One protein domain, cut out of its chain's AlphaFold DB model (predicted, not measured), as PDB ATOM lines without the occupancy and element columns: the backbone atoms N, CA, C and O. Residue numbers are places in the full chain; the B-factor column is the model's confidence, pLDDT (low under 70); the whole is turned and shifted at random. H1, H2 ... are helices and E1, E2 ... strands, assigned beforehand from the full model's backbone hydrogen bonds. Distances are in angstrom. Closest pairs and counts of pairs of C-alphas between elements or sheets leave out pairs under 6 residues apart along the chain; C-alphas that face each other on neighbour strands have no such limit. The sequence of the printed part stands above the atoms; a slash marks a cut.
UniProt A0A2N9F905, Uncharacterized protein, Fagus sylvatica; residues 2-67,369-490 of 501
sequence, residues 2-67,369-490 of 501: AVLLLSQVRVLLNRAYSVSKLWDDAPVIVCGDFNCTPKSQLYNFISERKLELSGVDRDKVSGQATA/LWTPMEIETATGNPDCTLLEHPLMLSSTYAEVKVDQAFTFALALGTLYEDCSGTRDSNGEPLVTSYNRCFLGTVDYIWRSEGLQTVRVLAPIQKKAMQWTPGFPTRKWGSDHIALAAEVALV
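AT A GLANCE: This is residues 2 to 67 and 369 to 490 of the 501 residues of an uncharacterized protein of Fagus sylvatica (UniProt A0A2N9F905). A small sheet of E1, E5 and E4 lies between a helical side, with long H1 grazing the sheet and short H2 over E4, and the strand pair E6 and E7. Farther out, H3 packs on one part of H1 and the small strand pair E2 and E3 packs on H2, while residues 407 to 413, mostly H5, stick out. The 188 printed residues, under half of them in named elements, run H1 E1 H2 E2 H3 E3 E4 H4 H5 E5 E6 H6 E7, six helices and seven strands, of mixed class. The three sheets, in the orders E1 - E5 - E4, E2 - E3 and E6 - E7, are antiparallel; the whole is compact, with a radius of gyration of the C-alphas of 17.8 A and spans of 46 by 41 by 38 A.

HOW THE PARTS SIT: H1, residues 2 to 22, touches H3, residues 372 to 379, with residues 3 to 10 alone; their closest C-alphas, of Ser 7 and Ala 378, are 4.3 A apart, and they run the same way at a shallow tilt of 31 degrees. H1 is close to H2, residues 41 to 48, but not clearly touching it: the closest C-alphas, of Leu 6 and Leu 42, are 7.0 A apart. Edge strand E1, residues 29 to 33, is antiparallel to inner strand E5, residues 443 to 448, with N 30 and O 446 within hydrogen-bond range at 2.9 A. E5 is also antiparallel to edge strand E4, residues 393 to 395, with N 394 and O 447 at 2.9 A. H1 only grazes this sheet, with residues 12 to 17. H2 is over E4 at a height over the sheet of 9.6 A, on a local plane fitted to just 6 C-alphas. E2, residues 50 to 52, is antiparallel to E3, residues 386 to 388, with N 51 and O 387 at 2.9 A; the closest C-alphas of H2 and E2, of Phe 45 and Leu 51, are 5.0 A apart. H4, residues 396 to 399, only grazes the sheet of E1, E5 and E4; its closest C-alpha to E6, residues 451 to 456, is Thr 396, 5.7 A from that of Thr 453. E6 is antiparallel to E7, residues 485 to 489, with N 452 and O 488 at 2.9 A. H5, residues 403 to 411, and H6, residues 462 to 465, touch no helix. Every O i to N i+4 pair is within hydrogen-bond range in H1, H2 and H3, and 4 of 5 in H5; H4 and H6 are too short for such a pair.

IN THESE COORDINATES: H1 is 30.2 A long, from C-alpha 2 at (82.346, 99.327, 130.391). E5 measures 16.8 A, E6 13.9 A and E1 13.7 A. E7, 13.2 A, ends at C-alpha 489, (102.931, 126.025, 133.382).

THE WHOLE: The C-alphas farthest apart, of Met 373 and Leu 412, are 50.6 A apart. Residues 68 to 368 are not printed, and C-alphas 67 and 369 are 21.6 A apart across the cut. The links H5 to E5, 31 residues, and H6 to E7, 19 residues, are long. Mean pLDDT of the printed part is 88.8, and residues 401 to 420 are under 70.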
ATOM      1  N   ALA A   2      82.650  97.886 130.462       77.88
ATOM      2  CA  ALA A   2      82.346  99.327 130.391       77.88
ATOM      3  C   ALA A   2      81.811  99.987 131.679       77.88
ATOM      4  O   ALA A   2      82.275 101.060 132.043       77.88
ATOM      5  N   VAL A   3      80.889  99.335 132.396       83.62
ATOM      6  CA  VAL A   3      80.292  99.840 133.651       83.62
ATOM      7  C   VAL A   3      81.350 100.183 134.709       83.62
ATOM      8  O   VAL A   3      81.318 101.260 135.301       83.62
ATOM      9  N   LEU A   4      82.312  99.278 134.925       86.44
ATOM     10  CA  LEU A   4      83.386  99.472 135.902       86.44
ATOM     11  C   LEU A   4      84.375 100.538 135.427       86.44
ATOM     12  O   LEU A   4      84.728 101.404 136.218       86.44
ATOM     13  N   LEU A   5      84.753 100.515 134.141       89.31
ATOM     14  CA  LEU A   5      85.640 101.520 133.538       89.31
ATOM     15  C   LEU A   5      85.072 102.935 133.705       89.31
ATOM     16  O   LEU A   5      85.755 103.832 134.191       89.31
ATOM     17  N   LEU A   6      83.794 103.126 133.368       91.31
ATOM     18  CA  LEU A   6      83.128 104.423 133.449       91.31
ATOM     19  C   LEU A   6      83.019 104.924 134.899       91.31
ATOM     20  O   LEU A   6      83.306 106.089 135.172       91.31
ATOM     21  N   SER A   7      82.688 104.032 135.842       90.44
ATOM     22  CA  SER A   7      82.668 104.346 137.278       90.44
ATOM     23  C   SER A   7      84.059 104.739 137.797       90.44
ATOM     24  O   SER A   7      84.213 105.763 138.465       90.44
ATOM     25  N   GLN A   8      85.095 103.975 137.430       93.25
ATOM     26  CA  GLN A   8      86.491 104.229 137.803       93.25
ATOM     27  C   GLN A   8      86.988 105.577 137.272       93.25
ATOM     28  O   GLN A   8      87.516 106.371 138.051       93.25
ATOM     29  N   VAL A   9      86.771 105.873 135.986       95.12
ATOM     30  CA  VAL A   9      87.160 107.152 135.369       95.12
ATOM     31  C   VAL A   9      86.411 108.319 136.018       95.12
ATOM     32  O   VAL A   9      87.042 109.298 136.414       95.12
ATOM     33  N   ARG A  10      85.093 108.210 136.237       94.62
ATOM     34  CA  ARG A  10      84.318 109.250 136.937       94.62
ATOM     35  C   ARG A  10      84.857 109.516 138.346       94.62
ATOM     36  O   ARG A  10      85.010 110.677 138.727       94.62
ATOM     37  N   VAL A  11      85.158 108.475 139.124       94.88
ATOM     38  CA  VAL A  11      85.709 108.619 140.484       94.88
ATOM     39  C   VAL A  11      87.124 109.205 140.458       94.88
ATOM     40  O   VAL A  11      87.422 110.079 141.271       94.88
ATOM     41  N   LEU A  12      87.973 108.779 139.518       96.56
ATOM     42  CA  LEU A  12      89.324 109.311 139.324       96.56
ATOM     43  C   LEU A  12      89.296 110.818 139.047       96.56
ATOM     44  O   LEU A  12      89.966 111.577 139.745       96.56
ATOM     45  N   LEU A  13      88.484 111.259 138.084       96.94
ATOM     46  CA  LEU A  13      88.414 112.661 137.665       96.94
ATOM     47  C   LEU A  13      87.815 113.569 138.748       96.94
ATOM     48  O   LEU A  13      88.325 114.664 138.982       96.94
ATOM     49  N   ASN A  14      86.797 113.099 139.475       95.94
ATOM     50  CA  ASN A  14      86.260 113.837 140.623       95.94
ATOM     51  C   ASN A  14      87.270 113.927 141.780       95.94
ATOM     52  O   ASN A  14      87.401 114.983 142.393       95.94
ATOM     53  N   ARG A  15      88.039 112.865 142.065       97.06
ATOM     54  CA  ARG A  15      89.106 112.917 143.082       97.06
ATOM     55  C   ARG A  15      90.251 113.838 142.672       97.06
ATOM     56  O   ARG A  15      90.712 114.613 143.503       97.06
ATOM     57  N   ALA A  16      90.683 113.786 141.414       97.62
ATOM     58  CA  ALA A  16      91.732 114.654 140.888       97.62
ATOM     59  C   ALA A  16      91.335 116.141 140.963       97.62
ATOM     60  O   ALA A  16      92.156 116.970 141.346       97.62
ATOM     61  N   TYR A  17      90.061 116.470 140.715       97.38
ATOM     62  CA  TYR A  17      89.520 117.811 140.956       97.38
ATOM     63  C   TYR A  17      89.557 118.226 142.430       97.38
ATOM     64  O   TYR A  17      90.032 119.312 142.746       97.38
ATOM     65  N   SER A  18      89.097 117.367 143.345       97.62
ATOM     66  CA  SER A  18      89.140 117.670 144.781       97.62
ATOM     67  C   SER A  18      90.568 117.875 145.293       97.62
ATOM     68  O   SER A  18      90.785 118.705 146.171       97.62
ATOM     69  N   VAL A  19      91.549 117.157 144.732       97.56
ATOM     70  CA  VAL A  19      92.973 117.385 145.018       97.56
ATOM     71  C   VAL A  19      93.437 118.722 144.433       97.56
ATOM     72  O   VAL A  19      94.013 119.506 145.174       97.56
ATOM     73  N   SER A  20      93.133 119.039 143.172       96.94
ATOM     74  CA  SER A  20      93.439 120.353 142.571       96.94
ATOM     75  C   SER A  20      92.920 121.514 143.432       96.94
ATOM     76  O   SER A  20      93.686 122.398 143.811       96.94
ATOM     77  N   LYS A  21      91.656 121.445 143.873       97.00
ATOM     78  CA  LYS A  21      91.038 122.445 144.761       97.00
ATOM     79  C   LYS A  21      91.665 122.530 146.156       97.00
ATOM     80  O   LYS A  21      91.638 123.601 146.754       97.00
ATOM     81  N   LEU A  22      92.226 121.440 146.680       97.56
ATOM     82  CA  LEU A  22      92.962 121.446 147.952       97.56
ATOM     83  C   LEU A  22      94.337 122.130 147.829       97.56
ATOM     84  O   LEU A  22      94.870 122.611 148.826       97.56
ATOM     85  N   TRP A  23      94.897 122.182 146.620       96.12
ATOM     86  CA  TRP A  23      96.208 122.752 146.308       96.12
ATOM     87  C   TRP A  23      96.086 124.056 145.501       96.12
ATOM     88  O   TRP A  23      96.801 124.243 144.525       96.12
ATOM     89  N   ASP A  24      95.180 124.952 145.912       94.56
ATOM     90  CA  ASP A  24      94.995 126.299 145.332       94.56
ATOM     91  C   ASP A  24      94.790 126.293 143.804       94.56
ATOM     92  O   ASP A  24      95.481 126.972 143.049       94.56
ATOM     93  N   ASP A  25      93.862 125.447 143.340       94.69
ATOM     94  CA  ASP A  25      93.553 125.255 141.915       94.69
ATOM     95  C   ASP A  25      94.756 124.805 141.056       94.69
ATOM     96  O   ASP A  25      94.801 125.021 139.843       94.69
ATOM     97  N   ALA A  26      95.721 124.105 141.671       95.56
ATOM     98  CA  ALA A  26      96.879 123.554 140.975       95.56
ATOM     99  C   ALA A  26      96.470 122.713 139.749       95.56
ATOM    100  O   ALA A  26      95.591 121.843 139.856       95.56
ATOM    101  N   PRO A  27      97.126 122.912 138.590       96.25
ATOM    102  CA  PRO A  27      96.767 122.218 137.367       96.25
ATOM    103  C   PRO A  27      97.142 120.733 137.425       96.25
ATOM    104  O   PRO A  27      98.111 120.319 138.064       96.25
ATOM    105  N   VAL A  28      96.357 119.919 136.727       97.25
ATOM    106  CA  VAL A  28      96.345 118.459 136.826       97.25
ATOM    107  C   VAL A  28      96.841 117.823 135.531       97.25
ATOM    108  O   VAL A  28      96.459 118.226 134.431       97.25
ATOM    109  N   ILE A  29      97.627 116.757 135.676       97.69
ATOM    110  CA  ILE A  29      97.931 115.800 134.608       97.69
ATOM    111  C   ILE A  29      97.352 114.447 135.022       97.69
ATOM    112  O   ILE A  29      97.553 114.010 136.155       97.69
ATOM    113  N   VAL A  30      96.639 113.781 134.113       97.50
ATOM    114  CA  VAL A  30      96.123 112.419 134.311       97.50
ATOM    115  C   VAL A  30      96.580 111.561 133.138       97.50
ATOM    116  O   VAL A  30      96.289 111.879 131.987       97.50
ATOM    117  N   CYS A  31      97.296 110.474 133.405       97.00
ATOM    118  CA  CYS A  31      97.848 109.614 132.363       97.00
ATOM    119  C   CYS A  31      97.747 108.128 132.709       97.00
ATOM    120  O   CYS A  31      97.766 107.759 133.884       97.00
ATOM    121  N   GLY A  32      97.689 107.289 131.676       95.81
ATOM    122  CA  GLY A  32      97.633 105.832 131.791       95.81
ATOM    123  C   GLY A  32      96.810 105.196 130.673       95.81
ATOM    124  O   GLY A  32      96.395 105.885 129.740       95.81
ATOM    125  N   ASP A  33      96.559 103.896 130.804       95.50
ATOM    126  CA  ASP A  33      95.607 103.147 129.982       95.50
ATOM    127  C   ASP A  33      94.172 103.410 130.471       95.50
ATOM    128  O   ASP A  33      93.792 103.027 131.581       95.50
ATOM    129  N   PHE A  34      93.368 104.073 129.639       95.19
ATOM    130  CA  PHE A  34      91.956 104.362 129.912       95.19
ATOM    131  C   PHE A  34      91.006 103.313 129.321       95.19
ATOM    132  O   PHE A  34      89.791 103.428 129.499       95.19
ATOM    133  N   ASN A  35      91.531 102.299 128.620       94.19
ATOM    134  CA  ASN A  35      90.753 101.289 127.907       94.19
ATOM    135  C   ASN A  35      89.652 101.914 127.034       94.19
ATOM    136  O   ASN A  35      88.503 101.477 127.045       94.19
ATOM    137  N   CYS A  36      89.985 102.968 126.285       94.94
ATOM    138  CA  CYS A  36      89.060 103.626 125.367       94.94
ATOM    139  C   CYS A  36      89.770 104.057 124.081       94.94
ATOM    140  O   CYS A  36      90.910 104.505 124.126       94.94
ATOM    141  N   THR A  37      89.118 103.931 122.927       95.25
ATOM    142  CA  THR A  37      89.673 104.414 121.652       95.25
ATOM    143  C   THR A  37      89.370 105.900 121.447       95.25
ATOM    144  O   THR A  37      88.367 106.388 121.989       95.25
ATOM    145  N   PRO A  38      90.149 106.627 120.623       94.81
ATOM    146  CA  PRO A  38      89.821 108.001 120.259       94.81
ATOM    147  C   PRO A  38      88.394 108.093 119.711       94.81
ATOM    148  O   PRO A  38      87.943 107.198 118.989       94.81
ATOM    149  N   LYS A  39      87.672 109.163 120.064       92.00
ATOM    150  CA  LYS A  39      86.265 109.416 119.671       92.00
ATOM    151  C   LYS A  39      85.232 108.410 120.211       92.00
ATOM    152  O   LYS A  39      84.062 108.491 119.841       92.00
ATOM    153  N   SER A  40      85.631 107.468 121.071       94.25
ATOM    154  CA  SER A  40      84.681 106.645 121.830       94.25
ATOM    155  C   SER A  40      83.880 107.497 122.817       94.25
ATOM    156  O   SER A  40      84.292 108.594 123.191       94.25
ATOM    157  N   GLN A  41      82.751 106.975 123.297       93.94
ATOM    158  CA  GLN A  41      81.920 107.688 124.271       93.94
ATOM    159  C   GLN A  41      82.662 107.941 125.595       93.94
ATOM    160  O   GLN A  41      82.494 108.993 126.204       93.94
ATOM    161  N   LEU A  42      83.552 107.029 126.007       94.56
ATOM    162  CA  LEU A  42      84.423 107.225 127.170       94.56
ATOM    163  C   LEU A  42      85.543 108.255 126.916       94.56
ATOM    164  O   LEU A  42      85.873 109.019 127.817       94.56
ATOM    165  N   TYR A  43      86.097 108.337 125.702       95.38
ATOM    166  CA  TYR A  43      87.039 109.406 125.330       95.38
ATOM    167  C   TYR A  43      86.349 110.784 125.318       95.38
ATOM    168  O   TYR A  43      86.880 111.764 125.851       95.38
ATOM    169  N   ASN A  44      85.139 110.858 124.755       94.69
ATOM    170  CA  ASN A  44      84.343 112.086 124.716       94.69
ATOM    171  C   ASN A  44      83.908 112.500 126.130       94.69
ATOM    172  O   ASN A  44      83.979 113.679 126.447       94.69
ATOM    173  N   PHE A  45      83.577 111.549 127.016       95.38
ATOM    174  CA  PHE A  45      83.325 111.834 128.433       95.38
ATOM    175  C   PHE A  45      84.481 112.617 129.066       95.38
ATOM    176  O   PHE A  45      84.246 113.700 129.590       95.38
ATOM    177  N   ILE A  46      85.713 112.093 128.954       96.50
ATOM    178  CA  ILE A  46      86.932 112.652 129.571       96.50
ATOM    179  C   ILE A  46      87.263 114.057 129.035       96.50
ATOM    180  O   ILE A  46      87.771 114.904 129.770       96.50
ATOM    181  N   SER A  47      86.998 114.308 127.751       94.88
ATOM    182  CA  SER A  47      87.368 115.557 127.067       94.88
ATOM    183  C   SER A  47      86.262 116.620 127.088       94.88
ATOM    184  O   SER A  47      86.527 117.786 127.380       94.88
ATOM    185  N   GLU A  48      85.009 116.240 126.835       94.50
ATOM    186  CA  GLU A  48      83.850 117.145 126.816       94.50
ATOM    187  C   GLU A  48      83.236 117.387 128.203       94.50
ATOM    188  O   GLU A  48      82.358 118.245 128.333       94.50
ATOM    189  N   ARG A  49      83.711 116.668 129.235       95.06
ATOM    190  CA  ARG A  49      83.219 116.643 130.628       95.06
ATOM    191  C   ARG A  49      81.883 115.958 130.864       95.06
ATOM    192  O   ARG A  49      81.446 115.905 132.012       95.06
ATOM    193  N   LYS A  50      81.223 115.456 129.822       93.75
ATOM    194  CA  LYS A  50      79.858 114.928 129.905       93.75
ATOM    195  C   LYS A  50      79.647 113.712 129.013       93.75
ATOM    196  O   LYS A  50      80.270 113.594 127.963       93.75
ATOM    197  N   LEU A  51      78.746 112.826 129.423       92.56
ATOM    198  CA  LEU A  51      78.315 111.676 128.634       92.56
ATOM    199  C   LEU A  51      76.846 111.376 128.899       92.56
ATOM    200  O   LEU A  51      76.461 111.107 130.034       92.56
ATOM    201  N   GLU A  52      76.043 111.365 127.843       90.88
ATOM    202  CA  GLU A  52      74.679 110.859 127.902       90.88
ATOM    203  C   GLU A  52      74.665 109.351 127.594       90.88
ATOM    204  O   GLU A  52      75.165 108.909 126.560       90.88
ATOM    205  N   LEU A  53      74.107 108.555 128.508       87.50
ATOM    206  CA  LEU A  53      73.959 107.099 128.375       87.50
ATOM    207  C   LEU A  53      72.726 106.706 127.546       87.50
ATOM    208  O   LEU A  53      72.624 105.566 127.088       87.50
ATOM    209  N   SER A  54      71.796 107.642 127.326       84.75
ATOM    210  CA  SER A  54      70.627 107.477 126.459       84.75
ATOM    211  C   SER A  54      71.062 107.071 125.046       84.75
ATOM    212  O   SER A  54      71.671 107.857 124.325       84.75
ATOM    213  N   GLY A  55      70.738 105.848 124.620       82.44
ATOM    214  CA  GLY A  55      71.063 105.369 123.269       82.44
ATOM    215  C   GLY A  55      72.540 105.023 123.028       82.44
ATOM    216  O   GLY A  55      72.937 104.870 121.875       82.44
ATOM    217  N   VAL A  56      73.350 104.877 124.084       86.56
ATOM    218  CA  VAL A  56      74.710 104.323 123.988       86.56
ATOM    219  C   VAL A  56      74.702 102.865 124.433       86.56
ATOM    220  O   VAL A  56      74.593 102.580 125.625       86.56
ATOM    221  N   ASP A  57      74.888 101.940 123.491       89.19
ATOM    222  CA  ASP A  57      75.062 100.516 123.790       89.19
ATOM    223  C   ASP A  57      76.239 100.296 124.759       89.19
ATOM    224  O   ASP A  57      77.354 100.797 124.562       89.19
ATOM    225  N   ARG A  58      76.009  99.484 125.794       88.25
ATOM    226  CA  ARG A  58      76.950  99.185 126.886       88.25
ATOM    227  C   ARG A  58      78.300  98.652 126.392       88.25
ATOM    228  O   ARG A  58      79.321  98.890 127.032       88.25
ATOM    229  N   ASP A  59      78.328  97.923 125.277       86.75
ATOM    230  CA  ASP A  59      79.555  97.367 124.693       86.75
ATOM    231  C   ASP A  59      80.291  98.346 123.754       86.75
ATOM    232  O   ASP A  59      81.453  98.116 123.423       86.75
ATOM    233  N   LYS A  60      79.662  99.461 123.360       89.44
ATOM    234  CA  LYS A  60      80.256 100.483 122.477       89.44
ATOM    235  C   LYS A  60      80.924 101.637 123.222       89.44
ATOM    236  O   LYS A  60      81.684 102.382 122.610       89.44
ATOM    237  N   VAL A  61      80.702 101.756 124.533       91.88
ATOM    238  CA  VAL A  61      81.197 102.853 125.390       91.88
ATOM    239  C   VAL A  61      82.699 103.121 125.220       91.88
ATOM    240  O   VAL A  61      83.098 104.274 125.068       91.88
ATOM    241  N   SER A  62      83.530 102.072 125.215       92.31
ATOM    242  CA  SER A  62      84.987 102.196 125.062       92.31
ATOM    243  C   SER A  62      85.470 102.258 123.612       92.31
ATOM    244  O   SER A  62      86.625 102.600 123.378       92.31
ATOM    245  N   GLY A  63      84.646 101.885 122.627       90.94
ATOM    246  CA  GLY A  63      85.043 101.770 121.217       90.94
ATOM    247  C   GLY A  63      86.083 100.679 120.888       90.94
ATOM    248  O   GLY A  63      86.322 100.416 119.707       90.94
ATOM    249  N   GLN A  64      86.649  99.985 121.887       89.56
ATOM    250  CA  GLN A  64      87.748  99.014 121.725       89.56
ATOM    251  C   GLN A  64      87.437  97.857 120.766       89.56
ATOM    252  O   GLN A  64      88.345  97.403 120.076       89.56
ATOM    253  N   ALA A  65      86.167  97.456 120.633       85.88
ATOM    254  CA  ALA A  65      85.726  96.434 119.677       85.88
ATOM    255  C   ALA A  65      86.091  96.752 118.205       85.88
ATOM    256  O   ALA A  65      86.102  95.861 117.361       85.88
ATOM    257  N   THR A  66      86.404  98.014 117.878       83.44
ATOM    258  CA  THR A  66      86.884  98.427 116.543       83.44
ATOM    259  C   THR A  66      88.390  98.224 116.327       83.44
ATOM    260  O   THR A  66      88.851  98.249 115.186       83.44
ATOM    261  N   ALA A  67      89.152  98.014 117.404       84.31
ATOM    262  CA  ALA A  67      90.603  97.812 117.410       84.31
ATOM    263  C   ALA A  67      91.015  96.362 117.753       84.31
ATOM    264  O   ALA A  67      92.207  96.036 117.747       84.31
ATOM    265  N   LEU A 369      71.928  96.565 126.225       87.69
ATOM    266  CA  LEU A 369      71.269  97.587 127.034       87.69
ATOM    267  C   LEU A 369      71.852  97.673 128.449       87.69
ATOM    268  O   LEU A 369      72.326  96.692 129.025       87.69
ATOM    269  N   TRP A 370      71.774  98.871 129.025       88.44
ATOM    270  CA  TRP A 370      72.113  99.118 130.422       88.44
ATOM    271  C   TRP A 370      70.992  98.642 131.344       88.44
ATOM    272  O   TRP A 370      69.833  99.026 131.174       88.44
ATOM    273  N   THR A 371      71.330  97.861 132.367       89.62
ATOM    274  CA  THR A 371      70.401  97.602 133.476       89.62
ATOM    275  C   THR A 371      70.429  98.753 134.497       89.62
ATOM    276  O   THR A 371      71.470  99.396 134.651       89.62
ATOM    277  N   PRO A 372      69.347  99.005 135.264       88.44
ATOM    278  CA  PRO A 372      69.331 100.059 136.288       88.44
ATOM    279  C   PRO A 372      70.463  99.937 137.323       88.44
ATOM    280  O   PRO A 372      71.053 100.937 137.715       88.44
ATOM    281  N   MET A 373      70.833  98.705 137.692       89.25
ATOM    282  CA  MET A 373      71.963  98.414 138.587       89.25
ATOM    283  C   MET A 373      73.313  98.840 137.984       89.25
ATOM    284  O   MET A 373      74.208  99.297 138.693       89.25
ATOM    285  N   GLU A 374      73.487  98.696 136.669       90.62
ATOM    286  CA  GLU A 374      74.702  99.127 135.973       90.62
ATOM    287  C   GLU A 374      74.757 100.645 135.805       90.62
ATOM    288  O   GLU A 374      75.837 101.218 135.939       90.62
ATOM    289  N   ILE A 375      73.608 101.295 135.580       90.19
ATOM    290  CA  ILE A 375      73.491 102.759 135.611       90.19
ATOM    291  C   ILE A 375      73.910 103.254 136.999       90.19
ATOM    292  O   ILE A 375      74.882 103.996 137.099       90.19
ATOM    293  N   GLU A 376      73.285 102.756 138.070       91.12
ATOM    294  CA  GLU A 376      73.633 103.104 139.455       91.12
ATOM    295  C   GLU A 376      75.116 102.852 139.776       91.12
ATOM    296  O   GLU A 376      75.770 103.695 140.388       91.12
ATOM    297  N   THR A 377      75.693 101.744 139.300       90.38
ATOM    298  CA  THR A 377      77.122 101.437 139.496       90.38
ATOM    299  C   THR A 377      78.040 102.421 138.757       90.38
ATOM    300  O   THR A 377      79.092 102.799 139.281       90.38
ATOM    301  N   ALA A 378      77.673 102.854 137.548       88.06
ATOM    302  CA  ALA A 378      78.446 103.816 136.765       88.06
ATOM    303  C   ALA A 378      78.323 105.250 137.312       88.06
ATOM    304  O   ALA A 378      79.327 105.954 137.456       88.06
ATOM    305  N   THR A 379      77.106 105.677 137.646       87.81
ATOM    306  CA  THR A 379      76.744 107.075 137.940       87.81
ATOM    307  C   THR A 379      76.712 107.399 139.436       87.81
ATOM    308  O   THR A 379      76.974 108.536 139.825       87.81
ATOM    309  N   GLY A 380      76.444 106.406 140.289       86.50
ATOM    310  CA  GLY A 380      76.068 106.583 141.694       86.50
ATOM    311  C   GLY A 380      74.582 106.905 141.919       86.50
ATOM    312  O   GLY A 380      74.220 107.250 143.041       86.50
ATOM    313  N   ASN A 381      73.738 106.849 140.883       86.62
ATOM    314  CA  ASN A 381      72.302 107.146 140.941       86.62
ATOM    315  C   ASN A 381      71.537 106.377 139.829       86.62
ATOM    316  O   ASN A 381      71.818 106.604 138.648       86.62
ATOM    317  N   PRO A 382      70.559 105.508 140.155       85.69
ATOM    318  CA  PRO A 382      69.860 104.671 139.169       85.69
ATOM    319  C   PRO A 382      69.095 105.453 138.088       85.69
ATOM    320  O   PRO A 382      68.918 104.932 136.990       85.69
ATOM    321  N   ASP A 383      68.688 106.697 138.365       86.00
ATOM    322  CA  ASP A 383      67.920 107.545 137.439       86.00
ATOM    323  C   ASP A 383      68.810 108.501 136.613       86.00
ATOM    324  O   ASP A 383      68.321 109.313 135.825       86.00
ATOM    325  N   CYS A 384      70.133 108.456 136.802       84.44
ATOM    326  CA  CYS A 384      71.074 109.378 136.170       84.44
ATOM    327  C   CYS A 384      71.511 108.880 134.782       84.44
ATOM    328  O   CYS A 384      72.335 107.976 134.664       84.44
ATOM    329  N   THR A 385      70.991 109.509 133.724       86.31
ATOM    330  CA  THR A 385      71.399 109.247 132.329       86.31
ATOM    331  C   THR A 385      72.540 110.139 131.838       86.31
ATOM    332  O   THR A 385      73.192 109.786 130.860       86.31
ATOM    333  N   LEU A 386      72.799 111.273 132.498       90.88
ATOM    334  CA  LEU A 386      73.856 112.226 132.148       90.88
ATOM    335  C   LEU A 386      74.984 112.176 133.184       90.88
ATOM    336  O   LEU A 386      74.824 112.624 134.318       90.88
ATOM    337  N   LEU A 387      76.130 111.643 132.775       91.19
ATOM    338  CA  LEU A 387      77.364 111.644 133.547       91.19
ATOM    339  C   LEU A 387      78.120 112.954 133.342       91.19
ATOM    340  O   LEU A 387      78.255 113.388 132.203       91.19
ATOM    341  N   GLU A 388      78.698 113.520 134.404       93.38
ATOM    342  CA  GLU A 388      79.545 114.718 134.319       93.38
ATOM    343  C   GLU A 388      80.807 114.621 135.200       93.38
ATOM    344  O   GLU A 388      80.847 113.875 136.189       93.38
ATOM    345  N   HIS A 389      81.847 115.389 134.858       94.62
ATOM    346  CA  HIS A 389      82.996 115.661 135.728       94.62
ATOM    347  C   HIS A 389      83.495 117.114 135.601       94.62
ATOM    348  O   HIS A 389      83.399 117.719 134.537       94.62
ATOM    349  N   PRO A 390      84.083 117.703 136.656       94.62
ATOM    350  CA  PRO A 390      84.422 119.131 136.660       94.62
ATOM    351  C   PRO A 390      85.692 119.498 135.867       94.62
ATOM    352  O   PRO A 390      85.763 120.595 135.313       94.62
ATOM    353  N   LEU A 391      86.695 118.609 135.786       94.75
ATOM    354  CA  LEU A 391      87.975 118.901 135.115       94.75
ATOM    355  C   LEU A 391      87.805 119.096 133.605       94.75
ATOM    356  O   LEU A 391      87.417 118.159 132.920       94.75
ATOM    357  N   MET A 392      88.171 120.258 133.066       94.00
ATOM    358  CA  MET A 392      88.337 120.425 131.620       94.00
ATOM    359  C   MET A 392      89.699 119.860 131.215       94.00
ATOM    360  O   MET A 392      90.730 120.438 131.561       94.00
ATOM    361  N   LEU A 393      89.702 118.720 130.521       96.62
ATOM    362  CA  LEU A 393      90.916 118.023 130.103       96.62
ATOM    363  C   LEU A 393      91.123 118.101 128.590       96.62
ATOM    364  O   LEU A 393      90.184 118.174 127.802       96.62
ATOM    365  N   SER A 394      92.383 118.077 128.176       95.44
ATOM    366  CA  SER A 394      92.792 118.023 126.773       95.44
ATOM    367  C   SER A 394      93.931 117.020 126.611       95.44
ATOM    368  O   SER A 394      94.767 116.874 127.506       95.44
ATOM    369  N   SER A 395      93.922 116.265 125.509       96.62
ATOM    370  CA  SER A 395      94.972 115.291 125.219       96.62
ATOM    371  C   SER A 395      96.188 116.006 124.646       96.62
ATOM    372  O   SER A 395      96.114 116.674 123.611       96.62
ATOM    373  N   THR A 396      97.330 115.810 125.300       96.38
ATOM    374  CA  THR A 396      98.618 116.378 124.879       96.38
ATOM    375  C   THR A 396      98.992 115.987 123.443       96.38
ATOM    376  O   THR A 396      99.586 116.785 122.720       96.38
ATOM    377  N   TYR A 397      98.614 114.787 122.988       94.62
ATOM    378  CA  TYR A 397      98.913 114.327 121.631       94.62
ATOM    379  C   TYR A 397      98.007 114.976 120.579       94.62
ATOM    380  O   TYR A 397      98.520 115.414 119.548       94.62
ATOM    381  N   ALA A 398      96.709 115.127 120.867       92.50
ATOM    382  CA  ALA A 398      95.756 115.824 119.997       92.50
ATOM    383  C   ALA A 398      96.035 117.339 119.874       92.50
ATOM    384  O   ALA A 398      95.762 117.955 118.843       92.50
ATOM    385  N   GLU A 399      96.602 117.961 120.913       88.19
ATOM    386  CA  GLU A 399      97.002 119.375 120.893       88.19
ATOM    387  C   GLU A 399      98.167 119.663 119.936       88.19
ATOM    388  O   GLU A 399      98.177 120.699 119.261       88.19
ATOM    389  N   VAL A 400      99.155 118.763 119.873       83.75
ATOM    390  CA  VAL A 400     100.369 118.954 119.067       83.75
ATOM    391  C   VAL A 400     100.095 118.597 117.607       83.75
ATOM    392  O   VAL A 400     100.424 117.520 117.104       83.75
ATOM    393  N   LYS A 401      99.516 119.576 116.912       69.44
ATOM    394  CA  LYS A 401      99.366 119.610 115.455       69.44
ATOM    395  C   LYS A 401     100.734 119.481 114.781       69.44
ATOM    396  O   LYS A 401     101.644 120.263 115.054       69.44
ATOM    397  N   VAL A 402     100.878 118.482 113.912       59.12
ATOM    398  CA  VAL A 402     102.159 118.141 113.278       59.12
ATOM    399  C   VAL A 402     102.502 119.148 112.181       59.12
ATOM    400  O   VAL A 402     101.830 119.202 111.159       59.12
ATOM    401  N   ASP A 403     103.588 119.889 112.393       53.34
ATOM    402  CA  ASP A 403     104.215 120.843 111.471       53.34
ATOM    403  C   ASP A 403     103.394 122.062 111.009       53.34
ATOM    404  O   ASP A 403     102.176 122.071 110.860       53.34
ATOM    405  N   GLN A 404     104.117 123.138 110.684       47.03
ATOM    406  CA  GLN A 404     103.544 124.379 110.140       47.03
ATOM    407  C   GLN A 404     102.813 124.164 108.799       47.03
ATOM    408  O   GLN A 404     101.934 124.950 108.441       47.03
ATOM    409  N   ALA A 405     103.134 123.076 108.087       51.97
ATOM    410  CA  ALA A 405     102.419 122.631 106.897       51.97
ATOM    411  C   ALA A 405     100.947 122.291 107.192       51.97
ATOM    412  O   ALA A 405     100.090 122.615 106.374       51.97
ATOM    413  N   PHE A 406     100.634 121.728 108.367       52.97
ATOM    414  CA  PHE A 406      99.257 121.488 108.806       52.97
ATOM    415  C   PHE A 406      98.505 122.807 108.996       52.97
ATOM    416  O   PHE A 406      97.406 122.964 108.473       52.97
ATOM    417  N   THR A 407      99.110 123.800 109.659       52.44
ATOM    418  CA  THR A 407      98.499 125.132 109.834       52.44
ATOM    419  C   THR A 407      98.213 125.808 108.490       52.44
ATOM    420  O   THR A 407      97.138 126.382 108.314       52.44
ATOM    421  N   PHE A 408      99.124 125.694 107.517       55.69
ATOM    422  CA  PHE A 408      98.904 126.196 106.156       55.69
ATOM    423  C   PHE A 408      97.826 125.404 105.397       55.69
ATOM    424  O   PHE A 408      96.956 126.013 104.784       55.69
ATOM    425  N   ALA A 409      97.832 124.070 105.458       58.38
ATOM    426  CA  ALA A 409      96.840 123.223 104.790       58.38
ATOM    427  C   ALA A 409      95.416 123.450 105.330       58.38
ATOM    428  O   ALA A 409      94.458 123.502 104.558       58.38
ATOM    429  N   LEU A 410      95.282 123.659 106.644       57.34
ATOM    430  CA  LEU A 410      94.011 123.976 107.298       57.34
ATOM    431  C   LEU A 410      93.532 125.391 106.931       57.34
ATOM    432  O   LEU A 410      92.357 125.576 106.629       57.34
ATOM    433  N   ALA A 411      94.444 126.370 106.855       57.81
ATOM    434  CA  ALA A 411      94.141 127.718 106.360       57.81
ATOM    435  C   ALA A 411      93.762 127.752 104.862       57.81
ATOM    436  O   ALA A 411      93.064 128.666 104.429       57.81
ATOM    437  N   LEU A 412      94.196 126.758 104.079       66.88
ATOM    438  CA  LEU A 412      93.865 126.591 102.658       66.88
ATOM    439  C   LEU A 412      92.660 125.663 102.409       66.88
ATOM    440  O   LEU A 412      92.307 125.426 101.255       66.88
ATOM    441  N   GLY A 413      92.019 125.134 103.460       54.38
ATOM    442  CA  GLY A 413      90.827 124.284 103.347       54.38
ATOM    443  C   GLY A 413      91.061 122.917 102.689       54.38
ATOM    444  O   GLY A 413      90.106 122.257 102.286       54.38
ATOM    445  N   THR A 414      92.315 122.478 102.557       54.97
ATOM    446  CA  THR A 414      92.650 121.174 101.971       54.97
ATOM    447  C   THR A 414      92.531 120.060 103.008       54.97
ATOM    448  O   THR A 414      93.065 120.189 104.109       54.97
ATOM    449  N   LEU A 415      91.892 118.943 102.639       50.00
ATOM    450  CA  LEU A 415      91.895 117.704 103.425       50.00
ATOM    451  C   LEU A 415      93.333 117.182 103.564       50.00
ATOM    452  O   LEU A 415      93.870 116.556 102.652       50.00
ATOM    453  N   TYR A 416      93.954 117.468 104.706       49.00
ATOM    454  CA  TYR A 416      95.259 116.937 105.076       49.00
ATOM    455  C   TYR A 416      95.069 115.597 105.791       49.00
ATOM    456  O   TYR A 416      94.626 115.563 106.939       49.00
ATOM    457  N   GLU A 417      95.410 114.493 105.126       52.28
ATOM    458  CA  GLU A 417      95.658 113.229 105.823       52.28
ATOM    459  C   GLU A 417      97.107 113.187 106.320       52.28
ATOM    460  O   GLU A 417      98.032 113.571 105.594       52.28
ATOM    461  N   ASP A 418      97.315 112.679 107.540       55.19
ATOM    462  CA  ASP A 418      98.652 112.402 108.068       55.19
ATOM    463  C   ASP A 418      99.324 111.283 107.255       55.19
ATOM    464  O   ASP A 418      99.253 110.091 107.566       55.19
ATOM    465  N   CYS A 419     100.035 111.692 106.205       55.97
ATOM    466  CA  CYS A 419     100.784 110.804 105.325       55.97
ATOM    467  C   CYS A 419     101.897 110.026 106.054       55.97
ATOM    468  O   CYS A 419     102.429 109.069 105.486       55.97
ATOM    469  N   SER A 420     102.257 110.396 107.293       67.56
ATOM    470  CA  SER A 420     103.222 109.637 108.094       67.56
ATOM    471  C   SER A 420     102.656 108.307 108.606       67.56
ATOM    472  O   SER A 420     103.428 107.389 108.890       67.56
ATOM    473  N   GLY A 421     101.326 108.170 108.705       79.19
ATOM    474  CA  GLY A 421     100.688 106.992 109.290       79.19
ATOM    475  C   GLY A 421     101.085 106.776 110.754       79.19
ATOM    476  O   GLY A 421     101.304 105.629 111.168       79.19
ATOM    477  N   THR A 422     101.221 107.872 111.512       86.69
ATOM    478  CA  THR A 422     101.511 107.858 112.956       86.69
ATOM    479  C   THR A 422     100.317 108.312 113.789       86.69
ATOM    480  O   THR A 422     100.132 107.786 114.888       86.69
ATOM    481  N   ARG A 423      99.490 109.228 113.267       90.56
ATOM    482  CA  ARG A 423      98.336 109.810 113.960       90.56
ATOM    483  C   ARG A 423      97.017 109.659 113.203       90.56
ATOM    484  O   ARG A 423      96.989 109.370 112.007       90.56
ATOM    485  N   ASP A 424      95.920 109.839 113.930       88.81
ATOM    486  CA  ASP A 424      94.564 109.922 113.396       88.81
ATOM    487  C   ASP A 424      94.186 111.364 112.983       88.81
ATOM    488  O   ASP A 424      94.989 112.297 113.052       88.81
ATOM    489  N   SER A 425      92.934 111.563 112.558       85.38
ATOM    490  CA  SER A 425      92.408 112.880 112.152       85.38
ATOM    491  C   SER A 425      92.278 113.905 113.289       85.38
ATOM    492  O   SER A 425      92.062 115.082 113.008       85.38
ATOM    493  N   ASN A 426      92.410 113.487 114.551       84.62
ATOM    494  CA  ASN A 426      92.412 114.358 115.726       84.62
ATOM    495  C   ASN A 426      93.827 114.624 116.270       84.62
ATOM    496  O   ASN A 426      93.967 115.426 117.187       84.62
ATOM    497  N   GLY A 427      94.863 113.991 115.710       89.25
ATOM    498  CA  GLY A 427      96.245 114.097 116.182       89.25
ATOM    499  C   GLY A 427      96.637 113.055 117.236       89.25
ATOM    500  O   GLY A 427      97.796 113.034 117.657       89.25
ATOM    501  N   GLU A 428      95.722 112.163 117.622       94.62
ATOM    502  CA  GLU A 428      96.035 111.056 118.530       94.62
ATOM    503  C   GLU A 428      96.902 110.004 117.830       94.62
ATOM    504  O   GLU A 428      96.784 109.842 116.614       94.62
ATOM    505  N   PRO A 429      97.757 109.247 118.544       94.75
ATOM    506  CA  PRO A 429      98.463 108.109 117.963       94.75
ATOM    507  C   PRO A 429      97.492 107.126 117.289       94.75
ATOM    508  O   PRO A 429      96.390 106.897 117.784       94.75
ATOM    509  N   LEU A 430      97.909 106.473 116.200       93.88
ATOM    510  CA  LEU A 430      97.136 105.366 115.604       93.88
ATOM    511  C   LEU A 430      97.202 104.067 116.418       93.88
ATOM    512  O   LEU A 430      96.390 103.163 116.197       93.88
ATOM    513  N   VAL A 431      98.230 103.936 117.258       95.25
ATOM    514  CA  VAL A 431      98.488 102.775 118.108       95.25
ATOM    515  C   VAL A 431      99.236 103.232 119.358       95.25
ATOM    516  O   VAL A 431     100.247 103.924 119.245       95.25
ATOM    517  N   THR A 432      98.783 102.781 120.525       96.69
ATOM    518  CA  THR A 432      99.530 102.840 121.792       96.69
ATOM    519  C   THR A 432      99.669 101.469 122.443       96.69
ATOM    520  O   THR A 432     100.614 101.274 123.191       96.69
ATOM    521  N   SER A 433      98.829 100.488 122.094       96.62
ATOM    522  CA  SER A 433      98.977  99.090 122.507       96.62
ATOM    523  C   SER A 433      98.859  98.144 121.307       96.62
ATOM    524  O   SER A 433      98.003  98.327 120.430       96.62
ATOM    525  N   TYR A 434      99.752  97.152 121.233       96.06
ATOM    526  CA  TYR A 434      99.775  96.146 120.172       96.06
ATOM    527  C   TYR A 434     100.151  94.748 120.668       96.06
ATOM    528  O   TYR A 434     101.317  94.444 120.917       96.06
ATOM    529  N   ASN A 435      99.181  93.841 120.653       94.38
ATOM    530  CA  ASN A 435      99.388  92.412 120.864       94.38
ATOM    531  C   ASN A 435      98.649  91.591 119.786       94.38
ATOM    532  O   ASN A 435      98.182  92.119 118.778       94.38
ATOM    533  N   ARG A 436      98.564  90.268 119.962       92.25
ATOM    534  CA  ARG A 436      97.962  89.356 118.966       92.25
ATOM    535  C   ARG A 436      96.459  89.563 118.748       92.25
ATOM    536  O   ARG A 436      95.945  89.110 117.728       92.25
ATOM    537  N   CYS A 437      95.773  90.192 119.700       92.50
ATOM    538  CA  CYS A 437      94.320  90.356 119.713       92.50
ATOM    539  C   CYS A 437      93.882  91.823 119.618       92.50
ATOM    540  O   CYS A 437      92.705  92.078 119.395       92.50
ATOM    541  N   PHE A 438      94.796  92.783 119.778       94.44
ATOM    542  CA  PHE A 438      94.484  94.209 119.852       94.44
ATOM    543  C   PHE A 438      95.549  95.053 119.147       94.44
ATOM    544  O   PHE A 438      96.742  94.815 119.331       94.44
ATOM    545  N   LEU A 439      95.127  96.047 118.358       94.69
ATOM    546  CA  LEU A 439      96.006  97.029 117.712       94.69
ATOM    547  C   LEU A 439      95.305  98.391 117.636       94.69
ATOM    548  O   LEU A 439      94.621  98.701 116.653       94.69
ATOM    549  N   GLY A 440      95.511  99.230 118.649       94.94
ATOM    550  CA  GLY A 440      94.859 100.533 118.737       94.94
ATOM    551  C   GLY A 440      95.414 101.426 119.837       94.94
ATOM    552  O   GLY A 440      96.450 101.136 120.434       94.94
ATOM    553  N   THR A 441      94.718 102.531 120.073       96.81
ATOM    554  CA  THR A 441      95.081 103.559 121.055       96.81
ATOM    555  C   THR A 441      94.151 103.470 122.251       96.81
ATOM    556  O   THR A 441      92.934 103.465 122.073       96.81
ATOM    557  N   VAL A 442      94.739 103.349 123.440       96.94
ATOM    558  CA  VAL A 442      94.062 103.258 124.750       96.94
ATOM    559  C   VAL A 442      94.791 104.031 125.852       96.94
ATOM    560  O   VAL A 442      94.194 104.342 126.883       96.94
ATOM    561  N   ASP A 443      96.058 104.371 125.619       97.81
ATOM    562  CA  ASP A 443      96.904 105.136 126.525       97.81
ATOM    563  C   ASP A 443      96.826 106.623 126.182       97.81
ATOM    564  O   ASP A 443      96.905 107.003 125.012       97.81
ATOM    565  N   TYR A 444      96.718 107.472 127.202       97.75
ATOM    566  CA  TYR A 444      96.618 108.920 127.026       97.75
ATOM    567  C   TYR A 444      97.412 109.672 128.093       97.75
ATOM    568  O   TYR A 444      97.622 109.182 129.206       97.75
ATOM    569  N   ILE A 445      97.800 110.905 127.762       98.19
ATOM    570  CA  ILE A 445      98.291 111.905 128.715       98.19
ATOM    571  C   ILE A 445      97.386 113.131 128.573       98.19
ATOM    572  O   ILE A 445      97.496 113.888 127.603       98.19
ATOM    573  N   TRP A 446      96.495 113.305 129.546       97.94
ATOM    574  CA  TRP A 446      95.564 114.421 129.657       97.94
ATOM    575  C   TRP A 446      96.142 115.518 130.544       97.94
ATOM    576  O   TRP A 446      96.707 115.223 131.597       97.94
ATOM    577  N   ARG A 447      95.939 116.781 130.169       96.69
ATOM    578  CA  ARG A 447      96.296 117.954 130.978       96.69
ATOM    579  C   ARG A 447      95.089 118.875 131.168       96.69
ATOM    580  O   ARG A 447      94.247 118.973 130.274       96.69
ATOM    581  N   SER A 448      95.001 119.549 132.312       96.12
ATOM    582  CA  SER A 448      93.973 120.565 132.578       96.12
ATOM    583  C   SER A 448      94.326 121.935 131.990       96.12
ATOM    584  O   SER A 448      95.380 122.138 131.385       96.12
ATOM    585  N   GLU A 449      93.455 122.918 132.192       93.25
ATOM    586  CA  GLU A 449      93.827 124.336 132.121       93.25
ATOM    587  C   GLU A 449      94.979 124.668 133.100       93.25
ATOM    588  O   GLU A 449      95.261 123.886 134.010       93.25
ATOM    589  N   GLY A 450      95.703 125.768 132.861       92.56
ATOM    590  CA  GLY A 450      96.942 126.131 133.575       92.56
ATOM    591  C   GLY A 450      98.218 125.441 133.059       92.56
ATOM    592  O   GLY A 450      99.329 125.862 133.386       92.56
ATOM    593  N   LEU A 451      98.087 124.426 132.197       95.00
ATOM    594  CA  LEU A 451      99.193 123.755 131.505       95.00
ATOM    595  C   LEU A 451      99.070 123.905 129.984       95.00
ATOM    596  O   LEU A 451      97.975 123.875 129.426       95.00
ATOM    597  N   GLN A 452     100.214 124.006 129.309       93.94
ATOM    598  CA  GLN A 452     100.334 123.984 127.851       93.94
ATOM    599  C   GLN A 452     101.257 122.846 127.420       93.94
ATOM    600  O   GLN A 452     102.365 122.706 127.941       93.94
ATOM    601  N   THR A 453     100.833 122.070 126.422       95.06
ATOM    602  CA  THR A 453     101.698 121.076 125.778       95.06
ATOM    603  C   THR A 453     102.722 121.773 124.882       95.06
ATOM    604  O   THR A 453     102.354 122.474 123.941       95.06
ATOM    605  N   VAL A 454     104.012 121.584 125.164       93.06
ATOM    606  CA  VAL A 454     105.133 122.172 124.406       93.06
ATOM    607  C   VAL A 454     105.514 121.279 123.227       93.06
ATOM    608  O   VAL A 454     105.709 121.756 122.111       93.06
ATOM    609  N   ARG A 455     105.642 119.971 123.477       93.12
ATOM    610  CA  ARG A 455     105.958 118.939 122.478       93.12
ATOM    611  C   ARG A 455     105.581 117.555 123.001       93.12
ATOM    612  O   ARG A 455     105.508 117.351 124.207       93.12
ATOM    613  N   VAL A 456     105.408 116.597 122.097       94.94
ATOM    614  CA  VAL A 456     105.226 115.175 122.430       94.94
ATOM    615  C   VAL A 456     106.226 114.313 121.666       94.94
ATOM    616  O   VAL A 456     106.658 114.678 120.569       94.94
ATOM    617  N   LEU A 457     106.585 113.161 122.231       94.38
ATOM    618  CA  LEU A 457     107.370 112.141 121.543       94.38
ATOM    619  C   LEU A 457     106.571 111.606 120.348       94.38
ATOM    620  O   LEU A 457     105.414 111.216 120.498       94.38
ATOM    621  N   ALA A 458     107.181 111.598 119.162       91.44
ATOM    622  CA  ALA A 458     106.521 111.169 117.931       91.44
ATOM    623  C   ALA A 458     106.046 109.699 118.022       91.44
ATOM    624  O   ALA A 458     106.849 108.841 118.399       91.44
ATOM    625  N   PRO A 459     104.784 109.380 117.662       92.81
ATOM    626  CA  PRO A 459     104.304 108.002 117.678       92.81
ATOM    627  C   PRO A 459     105.028 107.115 116.660       92.81
ATOM    628  O   PRO A 459     105.480 107.572 115.607       92.81
ATOM    629  N   ILE A 460     105.093 105.815 116.950       91.19
ATOM    630  CA  ILE A 460     105.661 104.821 116.035       91.19
ATOM    631  C   ILE A 460     104.695 104.611 114.858       91.19
ATOM    632  O   ILE A 460     103.487 104.486 115.043       91.19
ATOM    633  N   GLN A 461     105.221 104.540 113.632       91.06
ATOM    634  CA  GLN A 461     104.408 104.246 112.447       91.06
ATOM    635  C   GLN A 461     103.735 102.873 112.567       91.06
ATOM    636  O   GLN A 461     104.417 101.855 112.730       91.06
ATOM    637  N   LYS A 462     102.411 102.818 112.369       90.62
ATOM    638  CA  LYS A 462     101.613 101.580 112.487       90.62
ATOM    639  C   LYS A 462     102.180 100.422 111.647       90.62
ATOM    640  O   LYS A 462     102.257  99.290 112.118       90.62
ATOM    641  N   LYS A 463     102.660 100.723 110.434       89.88
ATOM    642  CA  LYS A 463     103.271  99.747 109.509       89.88
ATOM    643  C   LYS A 463     104.593  99.152 110.011       89.88
ATOM    644  O   LYS A 463     104.902  98.021 109.652       89.88
ATOM    645  N   ALA A 464     105.374  99.894 110.801       88.56
ATOM    646  CA  ALA A 464     106.657  99.427 111.329       88.56
ATOM    647  C   ALA A 464     106.472  98.467 112.516       88.56
ATOM    648  O   ALA A 464     107.238  97.521 112.676       88.56
ATOM    649  N   MET A 465     105.423  98.670 113.321       88.62
ATOM    650  CA  MET A 465     105.073  97.768 114.424       88.62
ATOM    651  C   MET A 465     104.655  96.382 113.918       88.62
ATOM    652  O   MET A 465     105.082  95.366 114.455       88.62
ATOM    653  N   GLN A 466     103.875  96.340 112.833       89.50
ATOM    654  CA  GLN A 466     103.329  95.117 112.228       89.50
ATOM    655  C   GLN A 466     104.382  94.198 111.568       89.50
ATOM    656  O   GLN A 466     104.028  93.199 110.944       89.50
ATOM    657  N   TRP A 467     105.679  94.503 111.696       90.19
ATOM    658  CA  TRP A 467     106.769  93.572 111.371       90.19
ATOM    659  C   TRP A 467     106.915  92.440 112.402       90.19
ATOM    660  O   TRP A 467     107.575  91.437 112.126       90.19
ATOM    661  N   THR A 468     106.301  92.578 113.579       91.56
ATOM    662  CA  THR A 468     106.122  91.503 114.563       91.56
ATOM    663  C   THR A 468     104.636  91.139 114.651       91.56
ATOM    664  O   THR A 468     103.793  91.962 114.309       91.56
ATOM    665  N   PRO A 469     104.259  89.935 115.125       92.06
ATOM    666  CA  PRO A 469     102.851  89.543 115.293       92.06
ATOM    667  C   PRO A 469     102.171  90.177 116.527       92.06
ATOM    668  O   PRO A 469     101.155  89.665 116.996       92.06
ATOM    669  N   GLY A 470     102.766  91.220 117.105       94.25
ATOM    670  CA  GLY A 470     102.433  91.770 118.418       94.25
ATOM    671  C   GLY A 470     103.661  91.897 119.319       94.25
ATOM    672  O   GLY A 470     104.733  91.343 119.042       94.25
ATOM    673  N   PHE A 471     103.483  92.636 120.403       95.00
ATOM    674  CA  PHE A 471     104.402  92.768 121.527       95.00
ATOM    675  C   PHE A 471     103.829  92.023 122.765       95.00
ATOM    676  O   PHE A 471     102.688  91.550 122.699       95.00
ATOM    677  N   PRO A 472     104.590  91.841 123.867       96.06
ATOM    678  CA  PRO A 472     106.027  92.095 124.023       96.06
ATOM    679  C   PRO A 472     106.900  91.195 123.130       96.06
ATOM    680  O   PRO A 472     106.464  90.181 122.584       96.06
ATOM    681  N   THR A 473     108.170  91.563 122.972       93.88
ATOM    682  CA  THR A 473     109.201  90.773 122.271       93.88
ATOM    683  C   THR A 473     110.515  90.808 123.049       93.88
ATOM    684  O   THR A 473     110.676  91.603 123.967       93.88
ATOM    685  N   ARG A 474     111.528  90.035 122.628       94.88
ATOM    686  CA  ARG A 474     112.886  90.100 123.215       94.88
ATOM    687  C   ARG A 474     113.519  91.507 123.227       94.88
ATOM    688  O   ARG A 474     114.499  91.699 123.934       94.88
ATOM    689  N   LYS A 475     113.007  92.460 122.434       92.56
ATOM    690  CA  LYS A 475     113.462  93.865 122.397       92.56
ATOM    691  C   LYS A 475     112.494  94.859 123.057       92.56
ATOM    692  O   LYS A 475     112.888  95.996 123.277       92.56
ATOM    693  N   TRP A 476     111.254  94.457 123.338       92.56
ATOM    694  CA  TRP A 476     110.175  95.332 123.813       92.56
ATOM    695  C   TRP A 476     109.465  94.657 124.987       92.56
ATOM    696  O   TRP A 476     108.756  93.676 124.784       92.56
ATOM    697  N   GLY A 477     109.682  95.154 126.207       95.88
ATOM    698  CA  GLY A 477     109.222  94.508 127.446       95.88
ATOM    699  C   GLY A 477     107.733  94.666 127.778       95.88
ATOM    700  O   GLY A 477     107.270  94.054 128.733       95.88
ATOM    701  N   SER A 478     106.987  95.457 127.008       96.19
ATOM    702  CA  SER A 478     105.541  95.674 127.152       96.19
ATOM    703  C   SER A 478     104.873  95.600 125.780       96.19
ATOM    704  O   SER A 478     105.544  95.799 124.763       96.19
ATOM    705  N   ASP A 479     103.574  95.305 125.746       95.81
ATOM    706  CA  ASP A 479     102.727  95.491 124.570       95.81
ATOM    707  C   ASP A 479     102.200  96.919 124.388       95.81
ATOM    708  O   ASP A 479     101.757  97.264 123.290       95.81
ATOM    709  N   HIS A 480     102.356  97.770 125.403       97.00
ATOM    710  CA  HIS A 480     102.098  99.203 125.330       97.00
ATOM    711  C   HIS A 480     103.358  99.983 124.908       97.00
ATOM    712  O   HIS A 480     104.496  99.625 125.229       97.00
ATOM    713  N   ILE A 481     103.152 101.075 124.174       95.69
ATOM    714  CA  ILE A 481     104.173 102.017 123.716       95.69
ATOM    715  C   ILE A 481     104.242 103.167 124.721       95.69
ATOM    716  O   ILE A 481     103.234 103.804 125.017       95.69
ATOM    717  N   ALA A 482     105.444 103.483 125.203       96.12
ATOM    718  CA  ALA A 482     105.643 104.620 126.091       96.12
ATOM    719  C   ALA A 482     105.262 105.947 125.403       96.12
ATOM    720  O   ALA A 482     105.866 106.336 124.400       96.12
ATOM    721  N   LEU A 483     104.291 106.654 125.982       97.12
ATOM    722  CA  LEU A 483     103.964 108.034 125.637       97.12
ATOM    723  C   LEU A 483     104.811 108.999 126.470       97.12
ATOM    724  O   LEU A 483     105.106 108.734 127.635       97.12
ATOM    725  N   ALA A 484     105.180 110.138 125.886       97.25
ATOM    726  CA  ALA A 484     105.904 111.187 126.595       97.25
ATOM    727  C   ALA A 484     105.525 112.569 126.056       97.25
ATOM    728  O   ALA A 484     105.523 112.800 124.846       97.25
ATOM    729  N   ALA A 485     105.245 113.494 126.970       96.62
ATOM    730  CA  ALA A 485     104.896 114.875 126.676       96.62
ATOM    731  C   ALA A 485     105.761 115.824 127.511       96.62
ATOM    732  O   ALA A 485     106.045 115.560 128.678       96.62
ATOM    733  N   GLU A 486     106.150 116.944 126.914       96.19
ATOM    734  CA  GLU A 486     106.701 118.092 127.619       96.19
ATOM    735  C   GLU A 486     105.598 119.129 127.785       96.19
ATOM    736  O   GLU A 486     104.943 119.517 126.814       96.19
ATOM    737  N   VAL A 487     105.399 119.572 129.021       95.75
ATOM    738  CA  VAL A 487     104.342 120.504 129.405       95.75
ATOM    739  C   VAL A 487     104.940 121.665 130.189       95.75
ATOM    740  O   VAL A 487     105.875 121.487 130.968       95.75
ATOM    741  N   ALA A 488     104.395 122.858 129.980       95.00
ATOM    742  CA  ALA A 488     104.787 124.077 130.673       95.00
ATOM    743  C   ALA A 488     103.606 124.645 131.465       95.00
ATOM    744  O   ALA A 488     102.462 124.589 131.012       95.00
ATOM    745  N   LEU A 489     103.895 125.224 132.631       95.19
ATOM    746  CA  LEU A 489     102.931 126.025 133.382       95.19
ATOM    747  C   LEU A 489     102.673 127.338 132.640       95.19
ATOM    748  O   LEU A 489     103.611 128.073 132.318       95.19
ATOM    749  N   VAL A 490     101.403 127.643 132.396       90.44
ATOM    750  CA  VAL A 490     100.975 128.917 131.818       90.44
ATOM    751  C   VAL A 490     100.799 129.912 132.958       90.44
ATOM    752  O   VAL A 490     100.091 129.637 133.922       90.44
TER     753      VAL A 490